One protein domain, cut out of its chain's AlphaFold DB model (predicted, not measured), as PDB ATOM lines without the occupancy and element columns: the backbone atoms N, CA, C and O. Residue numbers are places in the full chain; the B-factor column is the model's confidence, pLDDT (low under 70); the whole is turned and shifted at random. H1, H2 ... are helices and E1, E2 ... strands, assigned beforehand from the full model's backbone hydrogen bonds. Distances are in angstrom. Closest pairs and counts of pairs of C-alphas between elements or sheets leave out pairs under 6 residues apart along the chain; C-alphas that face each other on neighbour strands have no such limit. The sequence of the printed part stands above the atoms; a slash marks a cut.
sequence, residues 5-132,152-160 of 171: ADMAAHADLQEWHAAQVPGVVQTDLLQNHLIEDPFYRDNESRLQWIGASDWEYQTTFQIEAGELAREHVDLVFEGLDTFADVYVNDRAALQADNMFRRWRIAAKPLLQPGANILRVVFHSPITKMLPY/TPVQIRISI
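This is residues 5 to 132 and 152 to 160 of the 171 residues of an uncharacterized protein of Acidobacteria bacterium (UniProt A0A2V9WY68). What is the overall shape? The core is a long, twisted sheet of five strands, E4 E3 E6 E1 E7 in order across it, in which the long strands E1 and E6 run side by side, and the small E2 and E5 pair lies over part of one face at the E4 end. The short helices H1 to H5 and H7 gather loosely near the end where E1 begins, while H6 sits at the far end, just after E1. What is it made of? The printed part has 137 residues with seven named helices and seven named strands, in the order H1 H2 H3 H4 H5 E1 H6 E2 E3 E4 E5 E6 H7 E7; the class is mixed, helices and strands, the five-stranded sheet is mixed and the pair E2 and E5 antiparallel. How compact is it? It is only just compact, close to loose, with a radius of gyration of the C-alphas of 16.8 A, and it is elongated, spanning 54 by 33 by 26 A.

Where do the first helices stand? H1, residues 5 to 9, is not on the five-stranded sheet and meets H2, residues 11 to 14, only through their link; H2 only grazes the sheet, and its closest C-alphas to E7, residues 155 to 159, are those of Gln 14 and Ile 156, 5.4 A apart. H3, residues 25 to 31, only grazes the sheet with its residues 25 to 29, and it is close to but not clearly touching H5, residues 49 to 52, the closest C-alphas being those of Gln 26 and Ile 50, 7.5 A apart. H4, residues 43 to 46, is not on the sheet and meets H5 only through their link. How is the five-stranded sheet joined? E1, residues 54 to 63, is parallel to E7 at 27 degrees, with N 158 and O 56 at 2.8 A, and antiparallel to E6, residues 114 to 122, at 162 degrees, with N 57 and O 120 at 2.8 A. E6 is antiparallel to E3, residues 83 to 88, at 165 degrees, with N 87 and O 119 at 2.7 A. E3 forms a hairpin with the edge strand E4, residues 91 to 97, at 160 degrees, with N 86 and O 94 at 2.8 A. What of H6 and the second sheet? H6, residues 65 to 68, is not on the five-stranded sheet; its closest C-alphas to E6 are those of Ala 65 and Gly 114, 7.6 A apart. E2, residues 74 to 77, and E5, residues 103 to 106, are antiparallel at 164 degrees, with N 77 and O 103 at 2.8 A. The closest C-alphas of E4 and E5 are those of Ala 93 and Ile 105, 7.3 A apart, while E2 and E4 are apart. What does the last helix do? H7, residues 125 to 132, only grazes the sheet with its residues 125 to 129 and touches H5, where the closest C-alphas, of Ala 52 and Ile 126, are 5.9 A apart. In H1 and H3 every O i to N i+4 pair is within hydrogen-bond range, in H7 2 of 4 are, and H2, H4, H5 and H6 are too short for such a pair.

Where are the anchor points? C-alpha 5, where H1 begins, is at (133.325, 76.425, 87.758), C-alpha 54, where E1 begins, at (121.711, 72.574, 100.040), and C-alpha 159, where E7 ends, at (110.282, 77.301, 94.840). How long are the longer elements? From first to last C-alpha, E1 measures 29.1 A, E6 26.2 A, E4 18.4 A, E3 16.9 A, E7 13.8 A and H7 11.2 A.

How far does it reach, and where is it cut? The two C-alphas farthest apart, of Arg 41 and Ala 69, are 55.2 A apart. Residues 133 to 151 are not printed, and C-alphas 132 and 152 are 18.6 A apart across the cut. Which links are long, and where is confidence low? Of the links that are printed whole, that from H3 to H4, with 11 residues, is long. The mean pLDDT of the printed part is 86.0, and residues 5 to 12 and 152 to 160 are under 70.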
ATOM      1  N   ALA A   5     133.710  77.220  88.920       40.09
ATOM      2  CA  ALA A   5     133.325  76.425  87.758       40.09
ATOM      3  C   ALA A   5     132.013  75.637  87.963       40.09
ATOM      4  O   ALA A   5     131.208  75.567  87.038       40.09
ATOM      5  N   ASP A   6     131.748  75.115  89.166       42.50
ATOM      6  CA  ASP A   6     130.556  74.284  89.425       42.50
ATOM      7  C   ASP A   6     129.292  75.138  89.590       42.50
ATOM      8  O   ASP A   6     128.199  74.749  89.187       42.50
ATOM      9  N   MET A   7     129.453  76.365  90.099       41.78
ATOM     10  CA  MET A   7     128.367  77.348  90.164       41.78
ATOM     11  C   MET A   7     127.884  77.793  88.779       41.78
ATOM     12  O   MET A   7     126.714  78.137  88.630       41.78
ATOM     13  N   ALA A   8     128.768  77.794  87.774       48.47
ATOM     14  CA  ALA A   8     128.413  78.150  86.403       48.47
ATOM     15  C   ALA A   8     127.673  77.010  85.679       48.47
ATOM     16  O   ALA A   8     126.818  77.284  84.841       48.47
ATOM     17  N   ALA A   9     127.957  75.749  86.026       53.97
ATOM     18  CA  ALA A   9     127.302  74.575  85.441       53.97
ATOM     19  C   ALA A   9     125.818  74.442  85.834       53.97
ATOM     20  O   ALA A   9     125.051  73.776  85.144       53.97
ATOM     21  N   HIS A  10     125.414  75.105  86.919       64.44
ATOM     22  CA  HIS A  10     124.077  75.031  87.503       64.44
ATOM     23  C   HIS A  10     123.460  76.418  87.728       64.44
ATOM     24  O   HIS A  10     122.724  76.627  88.691       64.44
ATOM     25  N   ALA A  11     123.765  77.390  86.865       61.69
ATOM     26  CA  ALA A  11     123.223  78.746  86.984       61.69
ATOM     27  C   ALA A  11     121.682  78.756  86.998       61.69
ATOM     28  O   ALA A  11     121.086  79.433  87.832       61.69
ATOM     29  N   ASP A  12     121.054  77.917  86.168       63.69
ATOM     30  CA  ASP A  12     119.595  77.769  86.102       63.69
ATOM     31  C   ASP A  12     119.001  77.265  87.426       63.69
ATOM     32  O   ASP A  12     117.850  77.547  87.741       63.69
ATOM     33  N   LEU A  13     119.787  76.576  88.257       71.12
ATOM     34  CA  LEU A  13     119.364  76.097  89.574       71.12
ATOM     35  C   LEU A  13     119.361  77.212  90.639       71.12
ATOM     36  O   LEU A  13     118.856  77.036  91.743       71.12
ATOM     37  N   GLN A  14     119.889  78.396  90.339       76.31
ATOM     38  CA  GLN A  14     119.793  79.535  91.259       76.31
ATOM     39  C   GLN A  14     118.425  80.229  91.191       76.31
ATOM     40  O   GLN A  14     118.111  81.064  92.046       76.31
ATOM     41  N   GLU A  15     117.608  79.874  90.197       85.81
ATOM     42  CA  GLU A  15     116.250  80.370  90.028       85.81
ATOM     43  C   GLU A  15     115.217  79.519  90.774       85.81
ATOM     44  O   GLU A  15     115.415  78.356  91.104       85.81
ATOM     45  N   TRP A  16     114.068  80.126  91.037       88.50
ATOM     46  CA  TRP A  16     112.960  79.511  91.750       88.50
ATOM     47  C   TRP A  16     112.102  78.647  90.808       88.50
ATOM     48  O   TRP A  16     111.305  79.180  90.038       88.50
ATOM     49  N   HIS A  17     112.203  77.321  90.930       91.31
ATOM     50  CA  HIS A  17     111.444  76.351  90.114       91.31
ATOM     51  C   HIS A  17     110.273  75.731  90.848       91.31
ATOM     52  O   HIS A  17     110.407  75.459  92.034       91.31
ATOM     53  N   ALA A  18     109.175  75.440  90.142       92.38
ATOM     54  CA  ALA A  18     107.985  74.825  90.726       92.38
ATOM     55  C   ALA A  18     108.292  73.453  91.347       92.38
ATOM     56  O   ALA A  18     108.932  72.617  90.723       92.38
ATOM     57  N   ALA A  19     107.769  73.196  92.545       92.94
ATOM     58  CA  ALA A  19     107.940  71.922  93.237       92.94
ATOM     59  C   ALA A  19     106.625  71.352  93.771       92.94
ATOM     60  O   ALA A  19     105.653  72.081  94.023       92.94
ATOM     61  N   GLN A  20     106.601  70.033  93.968       93.06
ATOM     62  CA  GLN A  20     105.448  69.298  94.466       93.06
ATOM     63  C   GLN A  20     105.701  68.755  95.876       93.06
ATOM     64  O   GLN A  20     106.622  67.989  96.118       93.06
ATOM     65  N   VAL A  21     104.812  69.102  96.812       91.88
ATOM     66  CA  VAL A  21     104.808  68.550  98.175       91.88
ATOM     67  C   VAL A  21     103.521  67.748  98.406       91.88
ATOM     68  O   VAL A  21     102.432  68.279  98.131       91.88
ATOM     69  N   PRO A  22     103.606  66.503  98.921       93.19
ATOM     70  CA  PRO A  22     104.832  65.750  99.257       93.19
ATOM     71  C   PRO A  22     105.657  65.329  98.026       93.19
ATOM     72  O   PRO A  22     105.070  65.011  96.992       93.19
ATOM     73  N   GLY A  23     106.989  65.305  98.152       92.62
ATOM     74  CA  GLY A  23     107.932  64.991  97.070       92.62
ATOM     75  C   GLY A  23     109.393  65.017  97.535       92.62
ATOM     76  O   GLY A  23     109.656  65.206  98.723       92.62
ATOM     77  N   VAL A  24     110.325  64.809  96.599       92.88
ATOM     78  CA  VAL A  24     111.779  64.904  96.821       92.88
ATOM     79  C   VAL A  24     112.433  65.779  95.748       92.88
ATOM     80  O   VAL A  24     111.940  65.863  94.620       92.88
ATOM     81  N   VAL A  25     113.587  66.364  96.070       92.62
ATOM     82  CA  VAL A  25     114.346  67.259  95.177       92.62
ATOM     83  C   VAL A  25     114.568  66.653  93.793       92.62
ATOM     84  O   VAL A  25     114.361  67.315  92.782       92.62
ATOM     85  N   GLN A  26     114.949  65.377  93.722       91.69
ATOM     86  CA  GLN A  26     115.238  64.695  92.459       91.69
ATOM     87  C   GLN A  26     114.010  64.671  91.543       91.69
ATOM     88  O   GLN A  26     114.129  64.891  90.341       91.69
ATOM     89  N   THR A  27     112.820  64.437  92.105       93.56
ATOM     90  CA  THR A  27     111.581  64.431  91.320       93.56
ATOM     91  C   THR A  27     111.200  65.828  90.850       93.56
ATOM     92  O   THR A  27     110.770  65.967  89.709       93.56
ATOM     93  N   ASP A  28     111.418  66.855  91.675       93.56
ATOM     94  CA  ASP A  28     111.152  68.244  91.289       93.56
ATOM     95  C   ASP A  28     112.096  68.682  90.157       93.56
ATOM     96  O   ASP A  28     111.654  69.225  89.144       93.56
ATOM     97  N   LEU A  29     113.393  68.384  90.265       92.19
ATOM     98  CA  LEU A  29     114.372  68.680  89.215       92.19
ATOM     99  C   LEU A  29     114.039  67.971  87.898       92.19
ATOM    100  O   LEU A  29     114.125  68.579  86.831       92.19
ATOM    101  N   LEU A  30     113.635  66.700  87.969       93.12
ATOM    102  CA  LEU A  30     113.262  65.922  86.789       93.12
ATOM    103  C   LEU A  30     112.009  66.496  86.110       93.12
ATOM    104  O   LEU A  30     111.975  66.620  84.887       93.12
ATOM    105  N   GLN A  31     110.998  66.886  86.893       93.56
ATOM    106  CA  GLN A  31     109.770  67.509  86.381       93.56
ATOM    107  C   GLN A  31     110.027  68.863  85.711       93.56
ATOM    108  O   GLN A  31     109.341  69.202  84.749       93.56
ATOM    109  N   ASN A  32     111.017  69.617  86.191       91.44
ATOM    110  CA  ASN A  32     111.439  70.877  85.578       91.44
ATOM    111  C   ASN A  32     112.473  70.688  84.452       91.44
ATOM    112  O   ASN A  32     112.972  71.674  83.920       91.44
ATOM    113  N   HIS A  33     112.791  69.444  84.069       92.31
ATOM    114  CA  HIS A  33     113.783  69.118  83.037       92.31
ATOM    115  C   HIS A  33     115.197  69.656  83.326       92.31
ATOM    116  O   HIS A  33     115.971  69.915  82.406       92.31
ATOM    117  N   LEU A  34     115.540  69.804  84.608       89.88
ATOM    118  CA  LEU A  34     116.837  70.313  85.070       89.88
ATOM    119  C   LEU A  34     117.879  69.204  85.253       89.88
ATOM    120  O   LEU A  34     119.069  69.479  85.397       89.88
ATOM    121  N   ILE A  35     117.430  67.949  85.261       91.12
ATOM    122  CA  ILE A  35     118.280  66.760  85.299       91.12
ATOM    123  C   ILE A  35     117.791  65.730  84.283       91.12
ATOM    124  O   ILE A  35     116.614  65.696  83.919       91.12
ATOM    125  N   GLU A  36     118.708  64.877  83.838       91.88
ATOM    126  CA  GLU A  36     118.370  63.687  83.060       91.88
ATOM    127  C   GLU A  36     117.673  62.639  83.951       91.88
ATOM    128  O   GLU A  36     117.768  62.700  85.179       91.88
ATOM    129  N   ASP A  37     116.993  61.660  83.343       93.62
ATOM    130  CA  ASP A  37     116.386  60.545  84.082       93.62
ATOM    131  C   ASP A  37     117.465  59.810  84.908       93.62
ATOM    132  O   ASP A  37     118.395  59.249  84.310       93.62
ATOM    133  N   PRO A  38     117.365  59.797  86.255       91.94
ATOM    134  CA  PRO A  38     118.355  59.157  87.116       91.94
ATOM    135  C   PRO A  38     118.473  57.646  86.900       91.94
ATOM    136  O   PRO A  38     119.532  57.079  87.159       91.94
ATOM    137  N   PHE A  39     117.405  56.990  86.432       92.88
ATOM    138  CA  PHE A  39     117.375  55.542  86.208       92.88
ATOM    139  C   PHE A  39     117.841  55.138  84.807       92.88
ATOM    140  O   PHE A  39     117.920  53.947  84.494       92.88
ATOM    141  N   TYR A  40     118.163  56.106  83.949       92.56
ATOM    142  CA  TYR A  40     118.689  55.828  82.623       92.56
ATOM    143  C   TYR A  40     120.214  55.673  82.655       92.56
ATOM    144  O   TYR A  40     120.948  56.618  82.931       92.56
ATOM    145  N   ARG A  41     120.699  54.476  82.297       93.06
ATOM    146  CA  ARG A  41     122.135  54.146  82.195       93.06
ATOM    147  C   ARG A  41     122.905  54.497  83.480       93.06
ATOM    148  O   ARG A  41     122.572  53.983  84.538       93.06
ATOM    149  N   ASP A  42     123.957  55.301  83.368       89.31
ATOM    150  CA  ASP A  42     124.899  55.700  84.414       89.31
ATOM    151  C   ASP A  42     124.676  57.146  84.893       89.31
ATOM    152  O   ASP A  42     125.531  57.718  85.577       89.31
ATOM    153  N   ASN A  43     123.515  57.729  84.577       89.81
ATOM    154  CA  ASN A  43     123.176  59.107  84.926       89.81
ATOM    155  C   ASN A  43     123.248  59.381  86.427       89.81
ATOM    156  O   ASN A  43     123.693  60.457  86.821       89.81
ATOM    157  N   GLU A  44     122.908  58.405  87.269       88.12
ATOM    158  CA  GLU A  44     123.018  58.503  88.729       88.12
ATOM    159  C   GLU A  44     124.394  59.025  89.190       88.12
ATOM    160  O   GLU A  44     124.479  59.873  90.083       88.12
ATOM    161  N   SER A  45     125.480  58.573  88.553       85.12
ATOM    162  CA  SER A  45     126.846  58.982  88.906       85.12
ATOM    163  C   SER A  45     127.097  60.473  88.654       85.12
ATOM    164  O   SER A  45     127.817  61.123  89.408       85.12
ATOM    165  N   ARG A  46     126.444  61.043  87.634       85.44
ATOM    166  CA  ARG A  46     126.536  62.460  87.253       85.44
ATOM    167  C   ARG A  46     125.621  63.356  88.091       85.44
ATOM    168  O   ARG A  46     125.742  64.574  88.013       85.44
ATOM    169  N   LEU A  47     124.712  62.773  88.874       88.81
ATOM    170  CA  LEU A  47     123.704  63.477  89.674       88.81
ATOM    171  C   LEU A  47     124.011  63.479  91.182       88.81
ATOM    172  O   LEU A  47     123.218  63.987  91.972       88.81
ATOM    173  N   GLN A  48     125.173  62.961  91.602       84.19
ATOM    174  CA  GLN A  48     125.578  62.906  93.018       84.19
ATOM    175  C   GLN A  48     125.670  64.289  93.678       84.19
ATOM    176  O   GLN A  48     125.381  64.429  94.869       84.19
ATOM    177  N   TRP A  49     125.974  65.331  92.894       85.38
ATOM    178  CA  TRP A  49     126.002  66.719  93.364       85.38
ATOM    179  C   TRP A  49     124.676  67.137  94.022       85.38
ATOM    180  O   TRP A  49     124.691  67.971  94.931       85.38
ATOM    181  N   ILE A  50     123.542  66.524  93.648       88.19
ATOM    182  CA  ILE A  50     122.228  66.821  94.234       88.19
ATOM    183  C   ILE A  50     122.237  66.548  95.742       88.19
ATOM    184  O   ILE A  50     121.772  67.374  96.523       88.19
ATOM    185  N   GLY A  51     122.812  65.420  96.174       84.19
ATOM    186  CA  GLY A  51     122.903  65.059  97.594       84.19
ATOM    187  C   GLY A  51     123.950  65.868  98.370       84.19
ATOM    188  O   GLY A  51     123.841  66.028  99.588       84.19
ATOM    189  N   ALA A  52     124.956  66.402  97.675       83.06
ATOM    190  CA  ALA A  52     125.982  67.276  98.247       83.06
ATOM    191  C   ALA A  52     125.524  68.740  98.386       83.06
ATOM    192  O   ALA A  52     126.202  69.531  99.042       83.06
ATOM    193  N   SER A  53     124.386  69.093  97.786       87.00
ATOM    194  CA  SER A  53     123.875  70.461  97.729       87.00
ATOM    195  C   SER A  53     122.875  70.773  98.839       87.00
ATOM    196  O   SER A  53     122.195  69.882  99.354       87.00
ATOM    197  N   ASP A  54     122.788  72.054  99.195       90.38
ATOM    198  CA  ASP A  54     121.711  72.574 100.040       90.38
ATOM    199  C   ASP A  54     120.524  72.978  99.162       90.38
ATOM    200  O   ASP A  54     120.716  73.495  98.056       90.38
ATOM    201  N   TRP A  55     119.312  72.776  99.681       91.75
ATOM    202  CA  TRP A  55     118.064  72.976  98.953       91.75
ATOM    203  C   TRP A  55     117.096  73.837  99.744       91.75
ATOM    204  O   TRP A  55     116.733  73.535 100.878       91.75
ATOM    205  N   GLU A  56     116.627  74.905  99.127       94.19
ATOM    206  CA  GLU A  56     115.601  75.765  99.703       94.19
ATOM    207  C   GLU A  56     114.239  75.416  99.109       94.19
ATOM    208  O   GLU A  56     114.156  75.207  97.909       94.19
ATOM    209  N   TYR A  57     113.195  75.370  99.935       94.56
ATOM    210  CA  TYR A  57     111.791  75.242  99.550       94.56
ATOM    211  C   TYR A  57     111.009  76.416 100.134       94.56
ATOM    212  O   TYR A  57     111.088  76.684 101.331       94.56
ATOM    213  N   GLN A  58     110.215  77.106  99.321       95.38
ATOM    214  CA  GLN A  58     109.400  78.232  99.784       95.38
ATOM    215  C   GLN A  58     107.964  78.122  99.297       95.38
ATOM    216  O   GLN A  58     107.729  77.787  98.143       95.38
ATOM    217  N   THR A  59     107.000  78.464 100.149       95.19
ATOM    218  CA  THR A  59     105.599  78.613  99.763       95.19
ATOM    219  C   THR A  59     104.940  79.799 100.463       95.19
ATOM    220  O   THR A  59     105.465  80.343 101.436       95.19
ATOM    221  N   THR A  60     103.775  80.206  99.963       95.25
ATOM    222  CA  THR A  60     102.962  81.266 100.570       95.25
ATOM    223  C   THR A  60     101.568  80.746 100.865       95.25
ATOM    224  O   THR A  60     100.995  80.001 100.071       95.25
ATOM    225  N   PHE A  61     101.018  81.138 102.007       92.94
ATOM    226  CA  PHE A  61      99.682  80.741 102.439       92.94
ATOM    227  C   PHE A  61      98.968  81.924 103.088       92.94
ATOM    228  O   PHE A  61      99.602  82.886 103.522       92.94
ATOM    229  N   GLN A  62      97.639  81.881 103.096       94.31
ATOM    230  CA  GLN A  62      96.806  82.931 103.675       94.31
ATOM    231  C   GLN A  62      96.261  82.471 105.021       94.31
ATOM    232  O   GLN A  62      95.857  81.316 105.135       94.31
ATOM    233  N   ILE A  63      96.264  83.371 106.003       93.06
ATOM    234  CA  ILE A  63      95.640  83.170 107.311       93.06
ATOM    235  C   ILE A  63      94.555  84.222 107.497       93.06
ATOM    236  O   ILE A  63      94.829  85.427 107.502       93.06
ATOM    237  N   GLU A  64      93.322  83.764 107.671       91.62
ATOM    238  CA  GLU A  64      92.185  84.638 107.935       91.62
ATOM    239  C   GLU A  64      92.216  85.144 109.385       91.62
ATOM    240  O   GLU A  64      92.656  84.454 110.310       91.62
ATOM    241  N   ALA A  65      91.689  86.347 109.628       86.31
ATOM    242  CA  ALA A  65      91.679  86.937 110.973       86.31
ATOM    243  C   ALA A  65      90.955  86.049 112.010       86.31
ATOM    244  O   ALA A  65      91.353  85.996 113.174       86.31
ATOM    245  N   GLY A  66      89.923  85.313 111.580       87.75
ATOM    246  CA  GLY A  66      89.206  84.356 112.427       87.75
ATOM    247  C   GLY A  66      90.027  83.118 112.805       87.75
ATOM    248  O   GLY A  66      89.810  82.549 113.872       87.75
ATOM    249  N   GLU A  67      90.993  82.711 111.978       85.75
ATOM    250  CA  GLU A  67      91.905  81.604 112.298       85.75
ATOM    251  C   GLU A  67      92.938  82.038 113.338       85.75
ATOM    252  O   GLU A  67      93.199  81.306 114.291       85.75
ATOM    253  N   LEU A  68      93.458  83.263 113.217       87.50
ATOM    254  CA  LEU A  68      94.411  83.822 114.179       87.50
ATOM    255  C   LEU A  68      93.769  84.135 115.545       87.50
ATOM    256  O   LEU A  68      94.456  84.152 116.568       87.50
ATOM    257  N   ALA A  69      92.449  84.348 115.568       89.81
ATOM    258  CA  ALA A  69      91.675  84.532 116.794       89.81
ATOM    259  C   ALA A  69      91.562  83.251 117.645       89.81
ATOM    260  O   ALA A  69      91.249  83.342 118.833       89.81
ATOM    261  N   ARG A  70      91.834  82.064 117.079       91.06
ATOM    262  CA  ARG A  70      91.841  80.798 117.831       91.06
ATOM    263  C   ARG A  70      92.927  80.809 118.897       91.06
ATOM    264  O   ARG A  70      93.987  81.402 118.711       91.06
ATOM    265  N   GLU A  71      92.692  80.131 120.018       91.12
ATOM    266  CA  GLU A  71      93.648  80.091 121.132       91.12
ATOM    267  C   GLU A  71      94.988  79.464 120.715       91.12
ATOM    268  O   GLU A  71      96.039  80.072 120.937       91.12
ATOM    269  N   HIS A  72      94.927  78.335 120.001       92.25
ATOM    270  CA  HIS A  72      96.077  77.576 119.516       92.25
ATOM    271  C   HIS A  72      96.061  77.443 117.991       92.25
ATOM    272  O   HIS A  72      95.028  77.141 117.394       92.25
ATOM    273  N   VAL A  73      97.226  77.649 117.373       93.50
ATOM    274  CA  VAL A  73      97.461  77.422 115.943       93.50
ATOM    275  C   VAL A  73      98.810  76.737 115.805       93.50
ATOM    276  O   VAL A  73      99.842  77.338 116.124       93.50
ATOM    277  N   ASP A  74      98.788  75.496 115.330       94.75
ATOM    278  CA  ASP A  74      99.975  74.671 115.145       94.75
ATOM    279  C   ASP A  74     100.311  74.531 113.657       94.75
ATOM    280  O   ASP A  74      99.425  74.316 112.829       94.75
ATOM    281  N   LEU A  75     101.601  74.583 113.329       94.62
ATOM    282  CA  LEU A  75     102.121  74.109 112.048       94.62
ATOM    283  C   LEU A  75     102.711  72.712 112.259       94.62
ATOM    284  O   LEU A  75     103.534  72.500 113.154       94.62
ATOM    285  N   VAL A  76     102.260  71.756 111.448       95.75
ATOM    286  CA  VAL A  76     102.621  70.342 111.572       95.75
ATOM    287  C   VAL A  76     103.294  69.869 110.290       95.75
ATOM    288  O   VAL A  76     102.718  69.964 109.209       95.75
ATOM    289  N   PHE A  77     104.497  69.320 110.429       95.81
ATOM    290  CA  PHE A  77     105.207  68.595 109.384       95.81
ATOM    291  C   PHE A  77     105.164  67.106 109.711       95.81
ATOM    292  O   PHE A  77     105.677  66.676 110.745       95.81
ATOM    293  N   GLU A  78     104.553  66.315 108.833       94.81
ATOM    294  CA  GLU A  78     104.481  64.856 109.004       94.81
ATOM    295  C   GLU A  78     105.851  64.182 108.843       94.81
ATOM    296  O   GLU A  78     106.108  63.171 109.488       94.81
ATOM    297  N   GLY A  79     106.749  64.777 108.054       93.12
ATOM    298  CA  GLY A  79     108.139  64.352 107.915       93.12
ATOM    299  C   GLY A  79     108.977  65.424 107.221       93.12
ATOM    300  O   GLY A  79     108.470  66.166 106.379       93.12
ATOM    301  N   LEU A  80     110.249  65.519 107.608       94.50
ATOM    302  CA  LEU A  80     111.256  66.393 107.005       94.50
ATOM    303  C   LEU A  80     112.528  65.567 106.822       94.50
ATOM    304  O   LEU A  80     113.122  65.165 107.817       94.50
ATOM    305  N   ASP A  81     112.920  65.291 105.579       93.12
ATOM    306  CA  ASP A  81     114.107  64.493 105.252       93.12
ATOM    307  C   ASP A  81     115.299  65.398 104.894       93.12
ATOM    308  O   ASP A  81     115.322  66.006 103.830       93.12
ATOM    309  N   THR A  82     116.309  65.575 105.745       89.25
ATOM    310  CA  THR A  82     116.390  65.185 107.168       89.25
ATOM    311  C   THR A  82     116.797  66.380 108.024       89.25
ATOM    312  O   THR A  82     116.126  66.709 109.002       89.25
ATOM    313  N   PHE A  83     117.887  67.055 107.644       95.56
ATOM    314  CA  PHE A  83     118.368  68.254 108.324       95.56
ATOM    315  C   PHE A  83     117.730  69.488 107.698       95.56
ATOM    316  O   PHE A  83     118.112  69.866 106.591       95.56
ATOM    317  N   ALA A  84     116.781  70.118 108.386       95.94
ATOM    318  CA  ALA A  84     116.030  71.238 107.828       95.94
ATOM    319  C   ALA A  84     115.844  72.389 108.819       95.94
ATOM    320  O   ALA A  84     115.437  72.168 109.956       95.94
ATOM    321  N   ASP A  85     116.055  73.619 108.361       97.31
ATOM    322  CA  ASP A  85     115.693  74.827 109.100       97.31
ATOM    323  C   ASP A  85     114.399  75.407 108.531       97.31
ATOM    324  O   ASP A  85     114.314  75.751 107.350       97.31
ATOM    325  N   VAL A  86     113.382  75.537 109.375       97.12
ATOM    326  CA  VAL A  86     112.074  76.080 109.012       97.12
ATOM    327  C   VAL A  86     111.966  77.523 109.483       97.12
ATOM    328  O   VAL A  86     112.214  77.835 110.649       97.12
ATOM    329  N   TYR A  87     111.502  78.385 108.587       97.62
ATOM    330  CA  TYR A  87     111.256  79.798 108.808       97.62
ATOM    331  C   TYR A  87     109.811  80.142 108.454       97.62
ATOM    332  O   TYR A  87     109.312  79.762 107.393       97.62
ATOM    333  N   VAL A  88     109.148  80.906 109.319       96.94
ATOM    334  CA  VAL A  88     107.818  81.478 109.065       96.94
ATOM    335  C   VAL A  88     107.955  82.993 109.122       96.94
ATOM    336  O   VAL A  88     108.375  83.529 110.147       96.94
ATOM    337  N   ASN A  89     107.643  83.680 108.020       95.50
ATOM    338  CA  ASN A  89     107.840  85.128 107.865       95.50
ATOM    339  C   ASN A  89     109.266  85.566 108.262       95.50
ATOM    340  O   ASN A  89     109.450  86.467 109.080       95.50
ATOM    341  N   ASP A  90     110.267  84.846 107.744       95.19
ATOM    342  CA  ASP A  90     111.704  85.016 108.020       95.19
ATOM    343  C   ASP A  90     112.149  84.848 109.482       95.19
ATOM    344  O   ASP A  90     113.317  85.054 109.812       95.19
ATOM    345  N   ARG A  91     111.260  84.382 110.364       96.69
ATOM    346  CA  ARG A  91     111.601  84.019 111.744       96.69
ATOM    347  C   ARG A  91     111.871  82.526 111.843       96.69
ATOM    348  O   ARG A  91     111.057  81.727 111.385       96.69
ATOM    349  N   ALA A  92     112.987  82.158 112.469       96.75
ATOM    350  CA  ALA A  92     113.317  80.763 112.741       96.75
ATOM    351  C   ALA A  92     112.232  80.123 113.622       96.75
ATOM    352  O   ALA A  92     111.883  80.652 114.679       96.75
ATOM    353  N   ALA A  93     111.691  79.003 113.155       96.00
ATOM    354  CA  ALA A  93     110.528  78.346 113.736       96.00
ATOM    355  C   ALA A  93     110.862  76.943 114.257       96.00
ATOM    356  O   ALA A  93     110.375  76.536 115.312       96.00
ATOM    357  N   LEU A  94     111.698  76.205 113.522       96.44
ATOM    358  CA  LEU A  94     112.108  74.848 113.861       96.44
ATOM    359  C   LEU A  94     113.461  74.523 113.230       96.44
ATOM    360  O   LEU A  94     113.711  74.909 112.094       96.44
ATOM    361  N   GLN A  95     114.269  73.736 113.934       97.19
ATOM    362  CA  GLN A  95     115.381  72.993 113.352       97.19
ATOM    363  C   GLN A  95     115.067  71.496 113.464       97.19
ATOM    364  O   GLN A  95     114.843  70.987 114.564       97.19
ATOM    365  N   ALA A  96     115.001  70.817 112.325       95.50
ATOM    366  CA  ALA A  96     114.739  69.392 112.203       95.50
ATOM    367  C   ALA A  96     116.033  68.629 111.900       95.50
ATOM    368  O   ALA A  96     116.888  69.105 111.156       95.50
ATOM    369  N   ASP A  97     116.164  67.445 112.490       95.38
ATOM    370  CA  ASP A  97     117.332  66.566 112.379       95.38
ATOM    371  C   ASP A  97     116.953  65.081 112.217       95.38
ATOM    372  O   ASP A  97     117.796  64.197 112.370       95.38
ATOM    373  N   ASN A  98     115.677  64.791 111.941       93.31
ATOM    374  CA  ASN A  98     115.153  63.428 111.915       93.31
ATOM    375  C   ASN A  98     113.936  63.291 110.986       93.31
ATOM    376  O   ASN A  98     112.890  63.902 111.232       93.31
ATOM    377  N   MET A  99     114.061  62.422 109.978       91.81
ATOM    378  CA  MET A  99     113.011  62.153 108.989       91.81
ATOM    379  C   MET A  99     111.867  61.268 109.480       91.81
ATOM    380  O   MET A  99     110.769  61.327 108.936       91.81
ATOM    381  N   PHE A 100     112.082  60.470 110.527       91.75
ATOM    382  CA  PHE A 100     111.086  59.523 111.048       91.75
ATOM    383  C   PHE A 100     110.158  60.136 112.100       91.75
ATOM    384  O   PHE A 100     109.358  59.440 112.729       91.75
ATOM    385  N   ARG A 101     110.294  61.440 112.337       92.50
ATOM    386  CA  ARG A 101     109.577  62.180 113.365       92.50
ATOM    387  C   ARG A 101     108.586  63.147 112.727       92.50
ATOM    388  O   ARG A 101     108.936  63.916 111.838       92.50
ATOM    389  N   ARG A 102     107.390  63.212 113.318       95.56
ATOM    390  CA  ARG A 102     106.479  64.345 113.140       95.56
ATOM    391  C   ARG A 102     106.983  65.555 113.921       95.56
ATOM    392  O   ARG A 102     107.279  65.468 115.119       95.56
ATOM    393  N   TRP A 103     106.993  66.706 113.269       94.81
ATOM    394  CA  TRP A 103     107.350  67.977 113.879       94.81
ATOM    395  C   TRP A 103     106.112  68.855 114.021       94.81
ATOM    396  O   TRP A 103     105.367  69.051 113.069       94.81
ATOM    397  N   ARG A 104     105.873  69.379 115.223       95.81
ATOM    398  CA  ARG A 104     104.754  70.275 115.523       95.81
ATOM    399  C   ARG A 104     105.299  71.512 116.214       95.81
ATOM    400  O   ARG A 104     106.049  71.379 117.179       95.81
ATOM    401  N   ILE A 105     104.910  72.684 115.728       94.88
ATOM    402  CA  ILE A 105     105.294  73.970 116.308       94.88
ATOM    403  C   ILE A 105     104.065  74.834 116.566       94.88
ATOM    404  O   ILE A 105     103.155  74.878 115.740       94.88
ATOM    405  N   ALA A 106     104.068  75.559 117.682       94.19
ATOM    406  CA  ALA A 106     103.075  76.592 117.945       94.19
ATOM    407  C   ALA A 106     103.361  77.789 117.025       94.19
ATOM    408  O   ALA A 106     104.261  78.589 117.283       94.19
ATOM    409  N   ALA A 107     102.621  77.888 115.923       93.94
ATOM    410  CA  ALA A 107     102.877  78.852 114.856       93.94
ATOM    411  C   ALA A 107     102.248  80.223 115.127       93.94
ATOM    412  O   ALA A 107     102.715  81.220 114.583       93.94
ATOM    413  N   LYS A 108     101.237  80.308 116.000       92.81
ATOM    414  CA  LYS A 108     100.512  81.551 116.320       92.81
ATOM    415  C   LYS A 108     101.389  82.814 116.487       92.81
ATOM    416  O   LYS A 108     101.055  83.809 115.851       92.81
ATOM    417  N   PRO A 109     102.494  82.830 117.266       93.94
ATOM    418  CA  PRO A 109     103.322  84.036 117.426       93.94
ATOM    419  C   PRO A 109     104.154  84.412 116.183       93.94
ATOM    420  O   PRO A 109     104.750  85.491 116.139       93.94
ATOM    421  N   LEU A 110     104.237  83.521 115.195       94.56
ATOM    422  CA  LEU A 110     104.988  83.707 113.952       94.56
ATOM    423  C   LEU A 110     104.096  84.159 112.789       94.56
ATOM    424  O   LEU A 110     104.611  84.662 111.792       94.56
ATOM    425  N   LEU A 111     102.780  83.975 112.910       94.56
ATOM    426  CA  LEU A 111     101.805  84.259 111.864       94.56
ATOM    427  C   LEU A 111     101.320  85.711 111.903       94.56
ATOM    428  O   LEU A 111     101.261  86.347 112.955       94.56
ATOM    429  N   GLN A 112     100.910  86.204 110.739       93.56
ATOM    430  CA  GLN A 112     100.249  87.495 110.566       93.56
ATOM    431  C   GLN A 112      98.944  87.331 109.771       93.56
ATOM    432  O   GLN A 112      98.832  86.389 108.985       93.56
ATOM    433  N   PRO A 113      97.948  88.219 109.943       93.50
ATOM    434  CA  PRO A 113      96.758  88.214 109.097       93.50
ATOM    435  C   PRO A 113      97.122  88.400 107.618       93.50
ATOM    436  O   PRO A 113      97.951  89.247 107.278       93.50
ATOM    437  N   GLY A 114      96.480  87.634 106.738       94.19
ATOM    438  CA  GLY A 114      96.760  87.644 105.305       94.19
ATOM    439  C   GLY A 114      97.959  86.769 104.938       94.19
ATOM    440  O   GLY A 114      98.043  85.609 105.345       94.19
ATOM    441  N   ALA A 115      98.856  87.303 104.105       95.19
ATOM    442  CA  ALA A 115      99.885  86.507 103.446       95.19
ATOM    443  C   ALA A 115     101.032  86.169 104.400       95.19
ATOM    444  O   ALA A 115     101.630  87.058 105.007       95.19
ATOM    445  N   ASN A 116     101.362  84.884 104.473       95.31
ATOM    446  CA  ASN A 116     102.481  84.351 105.233       95.31
ATOM    447  C   ASN A 116     103.414  83.580 104.301       95.31
ATOM    448  O   ASN A 116     102.962  82.920 103.361       95.31
ATOM    449  N   ILE A 117     104.712  83.651 104.582       96.62
ATOM    450  CA  ILE A 117     105.749  82.929 103.844       96.62
ATOM    451  C   ILE A 117     106.270  81.807 104.738       96.62
ATOM    452  O   ILE A 117     106.705  82.056 105.863       96.62
ATOM    453  N   LEU A 118     106.240  80.578 104.227       96.81
ATOM    454  CA  LEU A 118     106.916  79.431 104.822       96.81
ATOM    455  C   LEU A 118     108.133  79.103 103.966       96.81
ATOM    456  O   LEU A 118     107.996  78.849 102.770       96.81
ATOM    457  N   ARG A 119     109.305  79.073 104.589       96.62
ATOM    458  CA  ARG A 119     110.564  78.709 103.948       96.62
ATOM    459  C   ARG A 119     111.219  77.580 104.729       96.62
ATOM    460  O   ARG A 119     111.315  77.646 105.949       96.62
ATOM    461  N   VAL A 120     111.656  76.544 104.035       96.38
ATOM    462  CA  VAL A 120     112.334  75.377 104.596       96.38
ATOM    463  C   VAL A 120     113.661  75.227 103.874       96.38
ATOM    464  O   VAL A 120     113.692  75.127 102.654       96.38
ATOM    465  N   VAL A 121     114.759  75.248 104.618       95.81
ATOM    466  CA  VAL A 121     116.114  75.092 104.086       95.81
ATOM    467  C   VAL A 121     116.614  73.715 104.486       95.81
ATOM    468  O   VAL A 121     116.886  73.484 105.661       95.81
ATOM    469  N   PHE A 122     116.717  72.807 103.526       94.62
ATOM    470  CA  PHE A 122     117.317  71.494 103.701       94.62
ATOM    471  C   PHE A 122     118.821  71.574 103.479       94.62
ATOM    472  O   PHE A 122     119.297  72.067 102.457       94.62
ATOM    473  N   HIS A 123     119.568  71.060 104.444       92.69
ATOM    474  CA  HIS A 123     121.019  70.990 104.381       92.69
ATOM    475  C   HIS A 123     121.459  69.645 103.826       92.69
ATOM    476  O   HIS A 123     120.871  68.615 104.172       92.69
ATOM    477  N   SER A 124     122.549  69.635 103.060       89.75
ATOM    478  CA  SER A 124     123.134  68.389 102.569       89.75
ATOM    479  C   SER A 124     123.428  67.424 103.733       89.75
ATOM    480  O   SER A 124     124.228  67.750 104.627       89.75
ATOM    481  N   PRO A 125     122.846  66.207 103.735       88.38
ATOM    482  CA  PRO A 125     123.122  65.219 104.772       88.38
ATOM    483  C   PRO A 125     124.578  64.752 104.723       88.38
ATOM    484  O   PRO A 125     125.164  64.485 105.772       88.38
ATOM    485  N   ILE A 126     125.187  64.728 103.531       85.25
ATOM    486  CA  ILE A 126     126.608  64.418 103.344       85.25
ATOM    487  C   ILE A 126     127.445  65.448 104.100       85.25
ATOM    488  O   ILE A 126     128.224  65.081 104.978       85.25
ATOM    489  N   THR A 127     127.238  66.736 103.828       86.94
ATOM    490  CA  THR A 127     128.005  67.814 104.468       86.94
ATOM    491  C   THR A 127     127.794  67.849 105.984       86.94
ATOM    492  O   THR A 127     128.760  68.026 106.730       86.94
ATOM    493  N   LYS A 128     126.561  67.623 106.465       88.75
ATOM    494  CA  LYS A 128     126.247  67.582 107.905       88.75
ATOM    495  C   LYS A 128     126.890  66.392 108.623       88.75
ATOM    496  O   LYS A 128     127.394  66.561 109.732       88.75
ATOM    497  N   MET A 129     126.900  65.211 108.007       87.81
ATOM    498  CA  MET A 129     127.372  63.974 108.645       87.81
ATOM    499  C   MET A 129     128.866  63.708 108.445       87.81
ATOM    500  O   MET A 129     129.469  62.995 109.249       87.81
ATOM    501  N   LEU A 130     129.500  64.284 107.421       85.88
ATOM    502  CA  LEU A 130     130.903  64.015 107.094       85.88
ATOM    503  C   LEU A 130     131.879  64.261 108.265       85.88
ATOM    504  O   LEU A 130     132.759  63.420 108.464       85.88
ATOM    505  N   PRO A 131     131.757  65.334 109.077       87.75
ATOM    506  CA  PRO A 131     132.607  65.516 110.255       87.75
ATOM    507  C   PRO A 131     132.461  64.388 111.284       87.75
ATOM    508  O   PRO A 131     133.459  63.941 111.846       87.75
ATOM    509  N   TYR A 132     131.237  63.899 111.497       85.88
ATOM    510  CA  TYR A 132     130.952  62.794 112.411       85.88
ATOM    511  C   TYR A 132     131.505  61.461 111.895       85.88
ATOM    512  O   TYR A 132     132.055  60.679 112.664       85.88
ATOM    513  N   THR A 152     132.136  68.790  94.951       37.97
ATOM    514  CA  THR A 152     132.013  70.187  95.372       37.97
ATOM    515  C   THR A 152     130.539  70.505  95.660       37.97
ATOM    516  O   THR A 152     129.697  70.354  94.778       37.97
ATOM    517  N   PRO A 153     130.187  70.950  96.881       38.25
ATOM    518  CA  PRO A 153     128.805  71.293  97.214       38.25
ATOM    519  C   PRO A 153     128.352  72.534  96.430       38.25
ATOM    520  O   PRO A 153     129.098  73.509  96.337       38.25
ATOM    521  N   VAL A 154     127.131  72.529  95.895       37.66
ATOM    522  CA  VAL A 154     126.501  73.694  95.246       37.66
ATOM    523  C   VAL A 154     125.323  74.150  96.118       37.66
ATOM    524  O   VAL A 154     124.688  73.340  96.783       37.66
ATOM    525  N   GLN A 155     125.046  75.454  96.193       35.75
ATOM    526  CA  GLN A 155     123.838  75.962  96.861       35.75
ATOM    527  C   GLN A 155     122.769  76.268  95.819       35.75
ATOM    528  O   GLN A 155     123.037  77.017  94.878       35.75
ATOM    529  N   ILE A 156     121.582  75.680  95.980       39.88
ATOM    530  CA  ILE A 156     120.522  75.692  94.970       39.88
ATOM    531  C   ILE A 156     119.169  76.000  95.628       39.88
ATOM    532  O   ILE A 156     118.887  75.577  96.749       39.88
ATOM    533  N   ARG A 157     118.312  76.763  94.940       35.31
ATOM    534  CA  ARG A 157     117.016  77.222  95.468       35.31
ATOM    535  C   ARG A 157     115.868  76.609  94.659       35.31
ATOM    536  O   ARG A 157     115.879  76.682  93.443       35.31
ATOM    537  N   ILE A 158     114.860  76.019  95.310       34.75
ATOM    538  CA  ILE A 158     113.660  75.440  94.668       34.75
ATOM    539  C   ILE A 158     112.386  76.092  95.233       34.75
ATOM    540  O   ILE A 158     112.183  76.205  96.433       34.75
ATOM    541  N   SER A 159     111.457  76.539  94.387       30.41
ATOM    542  CA  SER A 159     110.282  77.301  94.840       30.41
ATOM    543  C   SER A 159     108.986  76.528  94.698       30.41
ATOM    544  O   SER A 159     108.501  76.256  93.606       30.41
ATOM    545  N   ILE A 160     108.283  76.285  95.795       35.47
ATOM    546  CA  ILE A 160     106.915  75.779  95.700       35.47
ATOM    547  C   ILE A 160     105.984  76.956  95.390       35.47
ATOM    548  O   ILE A 160     105.349  77.543  96.271       35.47
TER     549      ILE A 160